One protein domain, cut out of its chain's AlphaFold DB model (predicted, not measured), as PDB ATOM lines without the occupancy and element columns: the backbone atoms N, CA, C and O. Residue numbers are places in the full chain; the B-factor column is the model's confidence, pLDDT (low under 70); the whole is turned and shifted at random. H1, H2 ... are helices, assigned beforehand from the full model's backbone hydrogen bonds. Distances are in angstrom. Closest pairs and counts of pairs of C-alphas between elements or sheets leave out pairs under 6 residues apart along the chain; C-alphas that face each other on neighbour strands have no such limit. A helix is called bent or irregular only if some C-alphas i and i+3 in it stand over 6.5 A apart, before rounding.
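What this domain is: This is residues 110 to 208 of the 236 residues of an uncharacterized protein of Phellinidium pouzarii (UniProt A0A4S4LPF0). The domain is a long, thin helical hairpin: the long helix H1 runs one way, a short loop turns the chain, and the still longer helix H2 comes back beside H1, bowed into two arms, H2a and H2b. H2 meets H1 at two places, near the loop and near H1's first residues, and its last residues, 198 to 207, stick out with residue 208. The printed part has 99 residues with two named helices, H1 then H2, and no named strand, and the class is all helix. It is extended, with a radius of gyration of the C-alphas of 22.4 A, and its outline is a rod spanning 78 by 19 by 19 A.

Where its parts are: H1, residues 110 to 147, begins with C-alpha 110 at (185.840, 134.827, 134.917) and is 55.9 A long from first to last C-alpha. H2, residues 154 to 207, was assigned as one helix by its hydrogen bonds but is bent: C-alphas 171 and 174 are 6.8 A apart. Its arms are H2a, residues 154 to 171, 25.6 A long, and H2b, residues 174 to 207, 48.5 A long, ending with C-alpha 207 at (184.596, 134.352, 112.980).

How they stand to each other: H1 and H2a form a helical hairpin, running opposite ways at a steep tilt of 40 degrees. H1 touches H2a with residues 137 to 145 alone; the closest C-alphas, of Val 144 and Ala 160, are 7.4 A apart. The lines of H2a and H2b stand at a steep tilt of 56 degrees. Residues 183 to 197 of H2b touch residues 111 to 122 of H1; the closest C-alphas, of Trp 115 and Gly 190, are 6.6 A apart. H1 and H2b run opposite ways at a shallow tilt of 17 degrees. In H1, H2a and H2b every O i to N i+4 pair is within hydrogen-bond range.

The domain as a whole: The C-alphas farthest apart, of Asn 151 and Gly 208, are 78.7 A apart. Residues 150 to 155 and 198 to 208 stand free. The link from H1 to H2 is short, with 6 residues, and the printed part has no cut. The mean pLDDT of the printed part is 88.1; residue 208 is under 70.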
ATOM      1  N   PRO A 110     186.325 134.105 133.738       77.44
ATOM      2  CA  PRO A 110     185.840 134.827 134.917       77.44
ATOM      3  C   PRO A 110     184.318 135.027 134.917       77.44
ATOM      4  O   PRO A 110     183.686 135.068 135.975       77.44
ATOM      5  N   LEU A 111     183.711 135.109 133.729       74.06
ATOM      6  CA  LEU A 111     182.272 135.263 133.556       74.06
ATOM      7  C   LEU A 111     181.485 134.010 133.976       74.06
ATOM      8  O   LEU A 111     180.409 134.130 134.566       74.06
ATOM      9  N   ASP A 112     182.032 132.815 133.745       73.94
ATOM     10  CA  ASP A 112     181.412 131.549 134.152       73.94
ATOM     11  C   ASP A 112     181.462 131.370 135.672       73.94
ATOM     12  O   ASP A 112     180.517 130.864 136.287       73.94
ATOM     13  N   TYR A 113     182.550 131.809 136.312       79.75
ATOM     14  CA  TYR A 113     182.638 131.832 137.769       79.75
ATOM     15  C   TYR A 113     181.626 132.808 138.377       79.75
ATOM     16  O   TYR A 113     180.851 132.418 139.253       79.75
ATOM     17  N   GLN A 114     181.557 134.040 137.860       80.62
ATOM     18  CA  GLN A 114     180.562 135.027 138.290       80.62
ATOM     19  C   GLN A 114     179.137 134.489 138.147       80.62
ATOM     20  O   GLN A 114     178.342 134.581 139.080       80.62
ATOM     21  N   TRP A 115     178.825 133.853 137.016       76.06
ATOM     22  CA  TRP A 115     177.516 133.252 136.789       76.06
ATOM     23  C   TRP A 115     177.196 132.118 137.778       76.06
ATOM     24  O   TRP A 115     176.066 132.019 138.263       76.06
ATOM     25  N   ARG A 116     178.175 131.270 138.125       81.62
ATOM     26  CA  ARG A 116     178.008 130.223 139.152       81.62
ATOM     27  C   ARG A 116     177.735 130.813 140.535       81.62
ATOM     28  O   ARG A 116     176.842 130.328 141.228       81.62
ATOM     29  N   VAL A 117     178.478 131.847 140.926       85.38
ATOM     30  CA  VAL A 117     178.295 132.527 142.216       85.38
ATOM     31  C   VAL A 117     176.930 133.209 142.287       85.38
ATOM     32  O   VAL A 117     176.222 133.047 143.279       85.38
ATOM     33  N   GLU A 118     176.517 133.907 141.230       84.25
ATOM     34  CA  GLU A 118     175.206 134.560 141.177       84.25
ATOM     35  C   GLU A 118     174.045 133.567 141.283       84.25
ATOM     36  O   GLU A 118     173.073 133.836 141.984       84.25
ATOM     37  N   ARG A 119     174.157 132.372 140.685       85.62
ATOM     38  CA  ARG A 119     173.152 131.312 140.879       85.62
ATOM     39  C   ARG A 119     173.046 130.865 142.333       85.62
ATOM     40  O   ARG A 119     171.941 130.800 142.855       85.62
ATOM     41  N   LYS A 120     174.176 130.628 143.009       88.81
ATOM     42  CA  LYS A 120     174.165 130.265 144.437       88.81
ATOM     43  C   LYS A 120     173.525 131.360 145.296       88.81
ATOM     44  O   LYS A 120     172.770 131.060 146.216       88.81
ATOM     45  N   ARG A 121     173.793 132.632 144.982       89.00
ATOM     46  CA  ARG A 121     173.170 133.781 145.663       89.00
ATOM     47  C   ARG A 121     171.662 133.834 145.433       89.00
ATOM     48  O   ARG A 121     170.914 134.081 146.376       89.00
ATOM     49  N   LEU A 122     171.219 133.600 144.199       88.88
ATOM     50  CA  LEU A 122     169.805 133.506 143.840       88.88
ATOM     51  C   LEU A 122     169.105 132.371 144.592       88.88
ATOM     52  O   LEU A 122     168.042 132.600 145.162       88.88
ATOM     53  N   ASP A 123     169.712 131.189 144.654       89.19
ATOM     54  CA  ASP A 123     169.149 130.047 145.378       89.19
ATOM     55  C   ASP A 123     169.038 130.329 146.881       89.19
ATOM     56  O   ASP A 123     167.991 130.079 147.476       89.19
ATOM     57  N   ALA A 124     170.067 130.928 147.489       90.50
ATOM     58  CA  ALA A 124     170.026 131.339 148.892       90.50
ATOM     59  C   ALA A 124     168.924 132.379 149.158       90.50
ATOM     60  O   ALA A 124     168.201 132.277 150.148       90.50
ATOM     61  N   TYR A 125     168.756 133.351 148.256       90.56
ATOM     62  CA  TYR A 125     167.676 134.337 148.326       90.56
ATOM     63  C   TYR A 125     166.289 133.684 148.236       90.56
ATOM     64  O   TYR A 125     165.411 133.987 149.043       90.56
ATOM     65  N   ASN A 126     166.104 132.763 147.288       92.12
ATOM     66  CA  ASN A 126     164.864 132.010 147.103       92.12
ATOM     67  C   ASN A 126     164.531 131.197 148.362       92.12
ATOM     68  O   ASN A 126     163.429 131.287 148.900       92.12
ATOM     69  N   HIS A 127     165.518 130.464 148.879       90.94
ATOM     70  CA  HIS A 127     165.368 129.669 150.089       90.94
ATOM     71  C   HIS A 127     164.989 130.535 151.296       90.94
ATOM     72  O   HIS A 127     164.006 130.241 151.969       90.94
ATOM     73  N   ALA A 128     165.705 131.638 151.536       93.50
ATOM     74  CA  ALA A 128     165.410 132.548 152.639       93.50
ATOM     75  C   ALA A 128     163.978 133.104 152.565       93.50
ATOM     76  O   ALA A 128     163.272 133.132 153.573       93.50
ATOM     77  N   PHE A 129     163.529 133.494 151.366       93.62
ATOM     78  CA  PHE A 129     162.178 134.007 151.163       93.62
ATOM     79  C   PHE A 129     161.103 132.972 151.508       93.62
ATOM     80  O   PHE A 129     160.171 133.282 152.253       93.62
ATOM     81  N   TRP A 130     161.216 131.747 150.985       91.69
ATOM     82  CA  TRP A 130     160.213 130.708 151.236       91.69
ATOM     83  C   TRP A 130     160.242 130.186 152.664       91.69
ATOM     84  O   TRP A 130     159.181 129.917 153.221       91.69
ATOM     85  N   THR A 131     161.419 130.100 153.282       95.38
ATOM     86  CA  THR A 131     161.537 129.728 154.694       95.38
ATOM     87  C   THR A 131     160.806 130.732 155.588       95.38
ATOM     88  O   THR A 131     160.020 130.322 156.441       95.38
ATOM     89  N   ASP A 132     160.971 132.038 155.352       93.81
ATOM     90  CA  ASP A 132     160.224 133.065 156.089       93.81
ATOM     91  C   ASP A 132     158.711 133.009 155.806       93.81
ATOM     92  O   ASP A 132     157.901 133.063 156.736       93.81
ATOM     93  N   SER A 133     158.314 132.848 154.536       91.94
ATOM     94  CA  SER A 133     156.901 132.712 154.147       91.94
ATOM     95  C   SER A 133     156.230 131.548 154.883       91.94
ATOM     96  O   SER A 133     155.152 131.715 155.452       91.94
ATOM     97  N   ASN A 134     156.890 130.388 154.920       93.38
ATOM     98  CA  ASN A 134     156.385 129.189 155.585       93.38
ATOM     99  C   ASN A 134     156.310 129.378 157.101       93.38
ATOM    100  O   ASN A 134     155.312 129.010 157.719       93.38
ATOM    101  N   HIS A 135     157.325 130.001 157.706       95.25
ATOM    102  CA  HIS A 135     157.326 130.272 159.139       95.25
ATOM    103  C   HIS A 135     156.157 131.181 159.544       95.25
ATOM    104  O   HIS A 135     155.432 130.881 160.496       95.25
ATOM    105  N   ARG A 136     155.930 132.271 158.802       94.25
ATOM    106  CA  ARG A 136     154.813 133.190 159.059       94.25
ATOM    107  C   ARG A 136     153.459 132.535 158.808       94.25
ATOM    108  O   ARG A 136     152.540 132.760 159.592       94.25
ATOM    109  N   PHE A 137     153.346 131.714 157.763       94.81
ATOM    110  CA  PHE A 137     152.128 130.963 157.470       94.81
ATOM    111  C   PHE A 137     151.769 130.022 158.625       94.81
ATOM    112  O   PHE A 137     150.660 130.093 159.153       94.81
ATOM    113  N   GLU A 138     152.717 129.198 159.079       93.44
ATOM    114  CA  GLU A 138     152.486 128.260 160.181       93.44
ATOM    115  C   GLU A 138     152.248 128.974 161.514       93.44
ATOM    116  O   GLU A 138     151.432 128.526 162.318       93.44
ATOM    117  N   ALA A 139     152.922 130.099 161.768       95.62
ATOM    118  CA  ALA A 139     152.667 130.916 162.952       95.62
ATOM    119  C   ALA A 139     151.242 131.493 162.948       95.62
ATOM    120  O   ALA A 139     150.535 131.393 163.950       95.62
ATOM    121  N   ALA A 140     150.795 132.048 161.819       95.81
ATOM    122  CA  ALA A 140     149.461 132.622 161.689       95.81
ATOM    123  C   ALA A 140     148.365 131.546 161.746       95.81
ATOM    124  O   ALA A 140     147.360 131.721 162.433       95.81
ATOM    125  N   LYS A 141     148.587 130.395 161.105       95.00
ATOM    126  CA  LYS A 141     147.695 129.233 161.183       95.00
ATOM    127  C   LYS A 141     147.551 128.736 162.621       95.00
ATOM    128  O   LYS A 141     146.434 128.518 163.081       95.00
ATOM    129  N   ARG A 142     148.666 128.601 163.352       95.56
ATOM    130  CA  ARG A 142     148.651 128.235 164.777       95.56
ATOM    131  C   ARG A 142     147.898 129.257 165.620       95.56
ATOM    132  O   ARG A 142     147.118 128.847 166.467       95.56
ATOM    133  N   ALA A 143     148.073 130.554 165.361       96.38
ATOM    134  CA  ALA A 143     147.345 131.604 166.069       96.38
ATOM    135  C   ALA A 143     145.823 131.482 165.875       96.38
ATOM    136  O   ALA A 143     145.075 131.529 166.852       96.38
ATOM    137  N   VAL A 144     145.366 131.242 164.639       95.81
ATOM    138  CA  VAL A 144     143.942 131.007 164.346       95.81
ATOM    139  C   VAL A 144     143.443 129.777 165.095       95.81
ATOM    140  O   VAL A 144     142.466 129.879 165.827       95.81
ATOM    141  N   LEU A 145     144.143 128.645 164.999       92.56
ATOM    142  CA  LEU A 145     143.743 127.414 165.688       92.56
ATOM    143  C   LEU A 145     143.721 127.567 167.215       92.56
ATOM    144  O   LEU A 145     142.802 127.068 167.851       92.56
ATOM    145  N   SER A 146     144.671 128.302 167.797       93.81
ATOM    146  CA  SER A 146     144.714 128.558 169.243       93.81
ATOM    147  C   SER A 146     143.598 129.475 169.747       93.81
ATOM    148  O   SER A 146     143.335 129.511 170.943       93.81
ATOM    149  N   SER A 147     142.955 130.228 168.850       94.00
ATOM    150  CA  SER A 147     141.816 131.084 169.202       94.00
ATOM    151  C   SER A 147     140.482 130.332 169.227       94.00
ATOM    152  O   SER A 147     139.498 130.866 169.737       94.00
ATOM    153  N   LEU A 148     140.434 129.106 168.689       94.81
ATOM    154  CA  LEU A 148     139.237 128.272 168.721       94.81
ATOM    155  C   LEU A 148     139.119 127.558 170.077       94.81
ATOM    156  O   LEU A 148     140.131 127.166 170.659       94.81
ATOM    157  N   PRO A 149     137.891 127.353 170.587       93.44
ATOM    158  CA  PRO A 149     137.690 126.564 171.792       93.44
ATOM    159  C   PRO A 149     138.032 125.093 171.529       93.44
ATOM    160  O   PRO A 149     137.729 124.551 170.470       93.44
ATOM    161  N   GLU A 150     138.606 124.425 172.527       88.31
ATOM    162  CA  GLU A 150     139.159 123.065 172.406       88.31
ATOM    163  C   GLU A 150     138.096 121.980 172.127       88.31
ATOM    164  O   GLU A 150     138.414 120.903 171.636       88.31
ATOM    165  N   ASN A 151     136.816 122.296 172.368       91.44
ATOM    166  CA  ASN A 151     135.649 121.455 172.070       91.44
ATOM    167  C   ASN A 151     134.901 121.865 170.782       91.44
ATOM    168  O   ASN A 151     133.739 121.491 170.603       91.44
ATOM    169  N   ALA A 152     135.496 122.681 169.906       91.00
ATOM    170  CA  ALA A 152     134.836 123.079 168.666       91.00
ATOM    171  C   ALA A 152     134.609 121.873 167.725       91.00
ATOM    172  O   ALA A 152     135.490 121.024 167.567       91.00
ATOM    173  N   PRO A 153     133.439 121.786 167.064       93.94
ATOM    174  CA  PRO A 153     133.191 120.761 166.058       93.94
ATOM    175  C   PRO A 153     134.076 120.992 164.817       93.94
ATOM    176  O   PRO A 153     134.419 122.140 164.512       93.94
ATOM    177  N   PRO A 154     134.406 119.934 164.052       91.88
ATOM    178  CA  PRO A 154     135.334 120.016 162.919       91.88
ATOM    179  C   PRO A 154     134.900 121.024 161.844       91.88
ATOM    180  O   PRO A 154     135.742 121.703 161.260       91.88
ATOM    181  N   GLU A 155     133.595 121.214 161.647       93.38
ATOM    182  CA  GLU A 155     133.038 122.182 160.691       93.38
ATOM    183  C   GLU A 155     133.471 123.629 160.990       93.38
ATOM    184  O   GLU A 155     133.764 124.408 160.082       93.38
ATOM    185  N   VAL A 156     133.575 123.993 162.274       93.19
ATOM    186  CA  VAL A 156     134.005 125.335 162.697       93.19
ATOM    187  C   VAL A 156     135.505 125.524 162.455       93.19
ATOM    188  O   VAL A 156     135.931 126.610 162.057       93.19
ATOM    189  N   HIS A 157     136.307 124.466 162.619       90.62
ATOM    190  CA  HIS A 157     137.733 124.491 162.284       90.62
ATOM    191  C   HIS A 157     137.954 124.699 160.783       90.62
ATOM    192  O   HIS A 157     138.786 125.516 160.386       90.62
ATOM    193  N   GLU A 158     137.199 123.994 159.939       93.19
ATOM    194  CA  GLU A 158     137.292 124.119 158.482       93.19
ATOM    195  C   GLU A 158     136.868 125.507 157.990       93.19
ATOM    196  O   GLU A 158     137.546 126.101 157.143       93.19
ATOM    197  N   ALA A 159     135.793 126.064 158.558       93.62
ATOM    198  CA  ALA A 159     135.347 127.420 158.256       93.62
ATOM    199  C   ALA A 159     136.412 128.463 158.640       93.62
ATOM    200  O   ALA A 159     136.766 129.317 157.822       93.62
ATOM    201  N   ALA A 160     136.986 128.347 159.844       93.50
ATOM    202  CA  ALA A 160     138.039 129.241 160.319       93.50
ATOM    203  C   ALA A 160     139.309 129.159 159.454       93.50
ATOM    204  O   ALA A 160     139.889 130.188 159.097       93.50
ATOM    205  N   LEU A 161     139.728 127.949 159.062       92.62
ATOM    206  CA  LEU A 161     140.869 127.755 158.163       92.62
ATOM    207  C   LEU A 161     140.602 128.337 156.771       92.62
ATOM    208  O   LEU A 161     141.479 128.985 156.205       92.62
ATOM    209  N   SER A 162     139.397 128.155 156.229       93.50
ATOM    210  CA  SER A 162     139.014 128.695 154.918       93.50
ATOM    211  C   SER A 162     139.057 130.225 154.898       93.50
ATOM    212  O   SER A 162     139.621 130.829 153.979       93.50
ATOM    213  N   GLU A 163     138.524 130.865 155.941       94.94
ATOM    214  CA  GLU A 163     138.591 132.318 156.099       94.94
ATOM    215  C   GLU A 163     140.041 132.802 156.255       94.94
ATOM    216  O   GLU A 163     140.452 133.781 155.617       94.94
ATOM    217  N   PHE A 164     140.836 132.085 157.055       95.62
ATOM    218  CA  PHE A 164     142.263 132.337 157.224       95.62
ATOM    219  C   PHE A 164     143.013 132.297 155.889       95.62
ATOM    220  O   PHE A 164     143.705 133.263 155.572       95.62
ATOM    221  N   TYR A 165     142.841 131.254 155.069       93.94
ATOM    222  CA  TYR A 165     143.505 131.151 153.764       93.94
ATOM    223  C   TYR A 165     143.178 132.341 152.856       93.94
ATOM    224  O   TYR A 165     144.073 132.925 152.241       93.94
ATOM    225  N   GLY A 166     141.907 132.751 152.805       92.94
ATOM    226  CA  GLY A 166     141.487 133.909 152.015       92.94
ATOM    227  C   GLY A 166     142.082 135.231 152.517       92.94
ATOM    228  O   GLY A 166     142.411 136.116 151.722       92.94
ATOM    229  N   LYS A 167     142.231 135.400 153.834       95.06
ATOM    230  CA  LYS A 167     142.900 136.566 154.436       95.06
ATOM    231  C   LYS A 167     144.410 136.546 154.180       95.06
ATOM    232  O   LYS A 167     144.945 137.546 153.704       95.06
ATOM    233  N   TRP A 168     145.061 135.408 154.404       93.44
ATOM    234  CA  TRP A 168     146.493 135.206 154.194       93.44
ATOM    235  C   TRP A 168     146.912 135.513 152.754       93.44
ATOM    236  O   TRP A 168     147.827 136.301 152.536       93.44
ATOM    237  N   LEU A 169     146.200 134.968 151.760       92.81
ATOM    238  CA  LEU A 169     146.514 135.207 150.348       92.81
ATOM    239  C   LEU A 169     146.416 136.688 149.977       92.81
ATOM    240  O   LEU A 169     147.280 137.191 149.265       92.81
ATOM    241  N   ARG A 170     145.400 137.403 150.474       93.88
ATOM    242  CA  ARG A 170     145.255 138.848 150.229       93.88
ATOM    243  C   ARG A 170     146.385 139.651 150.866       93.88
ATOM    244  O   ARG A 170     146.888 140.577 150.237       93.88
ATOM    245  N   GLN A 171     146.787 139.283 152.078       94.81
ATOM    246  CA  GLN A 171     147.877 139.938 152.795       94.81
ATOM    247  C   GLN A 171     149.234 139.699 152.117       94.81
ATOM    248  O   GLN A 171     149.998 140.638 151.907       94.81
ATOM    249  N   GLU A 172     149.525 138.456 151.739       92.38
ATOM    250  CA  GLU A 172     150.838 138.071 151.216       92.38
ATOM    251  C   GLU A 172     150.992 138.366 149.713       92.38
ATOM    252  O   GLU A 172     152.107 138.369 149.190       92.38
ATOM    253  N   HIS A 173     149.897 138.684 149.009       90.94
ATOM    254  CA  HIS A 173     149.913 138.994 147.576       90.94
ATOM    255  C   HIS A 173     150.884 140.130 147.221       90.94
ATOM    256  O   HIS A 173     151.608 140.030 146.231       90.94
ATOM    257  N   GLY A 174     150.933 141.197 148.029       93.19
ATOM    258  CA  GLY A 174     151.864 142.311 147.812       93.19
ATOM    259  C   GLY A 174     153.321 141.853 147.880       93.19
ATOM    260  O   GLY A 174     154.088 142.059 146.944       93.19
ATOM    261  N   ARG A 175     153.667 141.107 148.932       93.44
ATOM    262  CA  ARG A 175     155.019 140.578 149.133       93.44
ATOM    263  C   ARG A 175     155.431 139.584 148.047       93.44
ATOM    264  O   ARG A 175     156.570 139.605 147.594       93.44
ATOM    265  N   LEU A 176     154.513 138.720 147.616       91.75
ATOM    266  CA  LEU A 176     154.750 137.774 146.523       91.75
ATOM    267  C   LEU A 176     154.972 138.486 145.190       91.75
ATOM    268  O   LEU A 176     155.797 138.043 144.387       91.75
ATOM    269  N   LYS A 177     154.255 139.588 144.951       93.38
ATOM    270  CA  LYS A 177     154.472 140.432 143.781       93.38
ATOM    271  C   LYS A 177     155.866 141.058 143.825       93.38
ATOM    272  O   LYS A 177     156.603 140.909 142.855       93.38
ATOM    273  N   ASP A 178     156.246 141.671 144.942       95.06
ATOM    274  CA  ASP A 178     157.563 142.300 145.094       95.06
ATOM    275  C   ASP A 178     158.691 141.271 144.953       95.06
ATOM    276  O   ASP A 178     159.648 141.489 144.212       95.06
ATOM    277  N   TYR A 179     158.530 140.093 145.566       93.62
ATOM    278  CA  TYR A 179     159.430 138.957 145.377       93.62
ATOM    279  C   TYR A 179     159.536 138.544 143.909       93.62
ATOM    280  O   TYR A 179     160.642 138.331 143.418       93.62
ATOM    281  N   SER A 180     158.407 138.436 143.202       91.12
ATOM    282  CA  SER A 180     158.385 138.044 141.791       91.12
ATOM    283  C   SER A 180     159.098 139.069 140.914       91.12
ATOM    284  O   SER A 180     159.854 138.689 140.019       91.12
ATOM    285  N   ASP A 181     158.891 140.359 141.170       92.31
ATOM    286  CA  ASP A 181     159.547 141.445 140.443       92.31
ATOM    287  C   ASP A 181     161.068 141.421 140.682       92.31
ATOM    288  O   ASP A 181     161.853 141.465 139.728       92.31
ATOM    289  N   ASP A 182     161.499 141.236 141.933       92.31
ATOM    290  CA  ASP A 182     162.911 141.110 142.308       92.31
ATOM    291  C   ASP A 182     163.569 139.846 141.739       92.31
ATOM    292  O   ASP A 182     164.682 139.898 141.204       92.31
ATOM    293  N   TRP A 183     162.879 138.709 141.822       89.75
ATOM    294  CA  TRP A 183     163.320 137.428 141.280       89.75
ATOM    295  C   TRP A 183     163.508 137.515 139.768       89.75
ATOM    296  O   TRP A 183     164.541 137.089 139.243       89.75
ATOM    297  N   ASN A 184     162.551 138.124 139.065       88.50
ATOM    298  CA  ASN A 184     162.646 138.352 137.631       88.50
ATOM    299  C   ASN A 184     163.816 139.282 137.306       88.50
ATOM    300  O   ASN A 184     164.641 138.928 136.467       88.50
ATOM    301  N   ARG A 185     163.955 140.424 137.996       88.88
ATOM    302  CA  ARG A 185     165.067 141.367 137.780       88.88
ATOM    303  C   ARG A 185     166.430 140.673 137.876       88.88
ATOM    304  O   ARG A 185     167.280 140.860 137.006       88.88
ATOM    305  N   ARG A 186     166.631 139.844 138.905       86.25
ATOM    306  CA  ARG A 186     167.891 139.118 139.136       86.25
ATOM    307  C   ARG A 186     168.113 137.989 138.118       86.25
ATOM    308  O   ARG A 186     169.220 137.850 137.600       86.25
ATOM    309  N   ASN A 187     167.070 137.236 137.757       84.31
ATOM    310  CA  ASN A 187     167.169 136.185 136.734       84.31
ATOM    311  C   ASN A 187     167.436 136.739 135.333       84.31
ATOM    312  O   ASN A 187     168.253 136.178 134.604       84.31
ATOM    313  N   PHE A 188     166.810 137.858 134.957       81.94
ATOM    314  CA  PHE A 188     167.090 138.519 133.682       81.94
ATOM    315  C   PHE A 188     168.557 138.948 133.585       81.94
ATOM    316  O   PHE A 188     169.182 138.728 132.548       81.94
ATOM    317  N   GLY A 189     169.138 139.473 134.670       78.19
ATOM    318  CA  GLY A 189     170.572 139.766 134.737       78.19
ATOM    319  C   GLY A 189     171.438 138.532 134.456       78.19
ATOM    320  O   GLY A 189     172.316 138.575 133.593       78.19
ATOM    321  N   GLY A 190     171.141 137.404 135.111       77.81
ATOM    322  CA  GLY A 190     171.862 136.141 134.917       77.81
ATOM    323  C   GLY A 190     171.739 135.564 133.501       77.81
ATOM    324  O   GLY A 190     172.737 135.135 132.919       77.81
ATOM    325  N   ILE A 191     170.538 135.599 132.913       78.69
ATOM    326  CA  ILE A 191     170.289 135.137 131.537       78.69
ATOM    327  C   ILE A 191     171.051 136.005 130.531       78.69
ATOM    328  O   ILE A 191     171.642 135.475 129.593       78.69
ATOM    329  N   MET A 192     171.089 137.325 130.728       76.88
ATOM    330  CA  MET A 192     171.814 138.233 129.834       76.88
ATOM    331  C   MET A 192     173.332 138.035 129.905       76.88
ATOM    332  O   MET A 192     174.000 138.081 128.869       76.88
ATOM    333  N   LEU A 193     173.883 137.763 131.093       74.56
ATOM    334  CA  LEU A 193     175.298 137.409 131.251       74.56
ATOM    335  C   LEU A 193     175.631 136.105 130.516       74.56
ATOM    336  O   LEU A 193     176.567 136.080 129.715       74.56
ATOM    337  N   ALA A 194     174.819 135.063 130.709       73.75
ATOM    338  CA  ALA A 194     174.984 133.784 130.021       73.75
ATOM    339  C   ALA A 194     174.842 133.926 128.495       73.75
ATOM    340  O   ALA A 194     175.645 133.386 127.736       73.75
ATOM    341  N   ALA A 195     173.874 134.718 128.024       78.94
ATOM    342  CA  ALA A 195     173.707 135.017 126.604       78.94
ATOM    343  C   ALA A 195     174.932 135.747 126.032       78.94
ATOM    344  O   ALA A 195     175.394 135.420 124.941       78.94
ATOM    345  N   ARG A 196     175.510 136.702 126.773       80.00
ATOM    346  CA  ARG A 196     176.724 137.417 126.353       80.00
ATOM    347  C   ARG A 196     177.941 136.492 126.284       80.00
ATOM    348  O   ARG A 196     178.711 136.604 125.326       80.00
ATOM    349  N   ALA A 197     178.100 135.580 127.244       76.06
ATOM    350  CA  ALA A 197     179.135 134.545 127.225       76.06
ATOM    351  C   ALA A 197     178.982 133.635 125.995       76.06
ATOM    352  O   ALA A 197     179.914 133.477 125.205       76.06
ATOM    353  N   ALA A 198     177.764 133.143 125.754       77.19
ATOM    354  CA  ALA A 198     177.446 132.285 124.619       77.19
ATOM    355  C   ALA A 198     177.678 132.984 123.269       77.19
ATOM    356  O   ALA A 198     178.251 132.387 122.361       77.19
ATOM    357  N   ILE A 199     177.310 134.265 123.131       80.81
ATOM    358  CA  ILE A 199     177.573 135.051 121.914       80.81
ATOM    359  C   ILE A 199     179.078 135.214 121.682       80.81
ATOM    360  O   ILE A 199     179.524 135.135 120.537       80.81
ATOM    361  N   ARG A 200     179.882 135.431 122.733       77.31
ATOM    362  CA  ARG A 200     181.349 135.516 122.616       77.31
ATOM    363  C   ARG A 200     181.951 134.191 122.156       77.31
ATOM    364  O   ARG A 200     182.735 134.191 121.208       77.31
ATOM    365  N   GLN A 201     181.549 133.080 122.766       77.06
ATOM    366  CA  GLN A 201     182.004 131.740 122.385       77.06
ATOM    367  C   GLN A 201     181.574 131.383 120.953       77.06
ATOM    368  O   GLN A 201     182.385 130.906 120.160       77.06
ATOM    369  N   PHE A 202     180.329 131.691 120.581       78.69
ATOM    370  CA  PHE A 202     179.814 131.520 119.222       78.69
ATOM    371  C   PHE A 202     180.604 132.364 118.215       78.69
ATOM    372  O   PHE A 202     181.052 131.851 117.193       78.69
ATOM    373  N   ARG A 203     180.860 133.643 118.516       77.75
ATOM    374  CA  ARG A 203     181.657 134.519 117.646       77.75
ATOM    375  C   ARG A 203     183.083 134.012 117.456       77.75
ATOM    376  O   ARG A 203     183.535 133.959 116.320       77.75
ATOM    377  N   ALA A 204     183.757 133.588 118.523       77.00
ATOM    378  CA  ALA A 204     185.105 133.026 118.430       77.00
ATOM    379  C   ALA A 204     185.145 131.733 117.597       77.00
ATOM    380  O   ALA A 204     186.121 131.487 116.890       77.00
ATOM    381  N   ARG A 205     184.078 130.924 117.657       78.00
ATOM    382  CA  ARG A 205     183.946 129.674 116.898       78.00
ATOM    383  C   ARG A 205     183.696 129.894 115.405       78.00
ATOM    384  O   ARG A 205     184.185 129.105 114.608       78.00
ATOM    385  N   PHE A 206     182.939 130.926 115.031       79.50
ATOM    386  CA  PHE A 206     182.533 131.155 113.637       79.50
ATOM    387  C   PHE A 206     183.352 132.219 112.898       79.50
ATOM    388  O   PHE A 206     183.503 132.116 111.686       79.50
ATOM    389  N   PHE A 207     183.893 133.218 113.596       78.56
ATOM    390  CA  PHE A 207     184.596 134.352 112.980       78.56
ATOM    391  C   PHE A 207     186.087 134.423 113.350       78.56
ATOM    392  O   PHE A 207     186.763 135.379 112.981       78.56
ATOM    393  N   GLY A 208     186.610 133.409 114.051       65.12
ATOM    394  CA  GLY A 208     187.980 133.389 114.564       65.12
ATOM    395  C   GLY A 208     188.157 134.261 115.811       65.12
ATOM    396  O   GLY A 208     187.384 135.184 116.078       65.12
TER     397      GLY A 208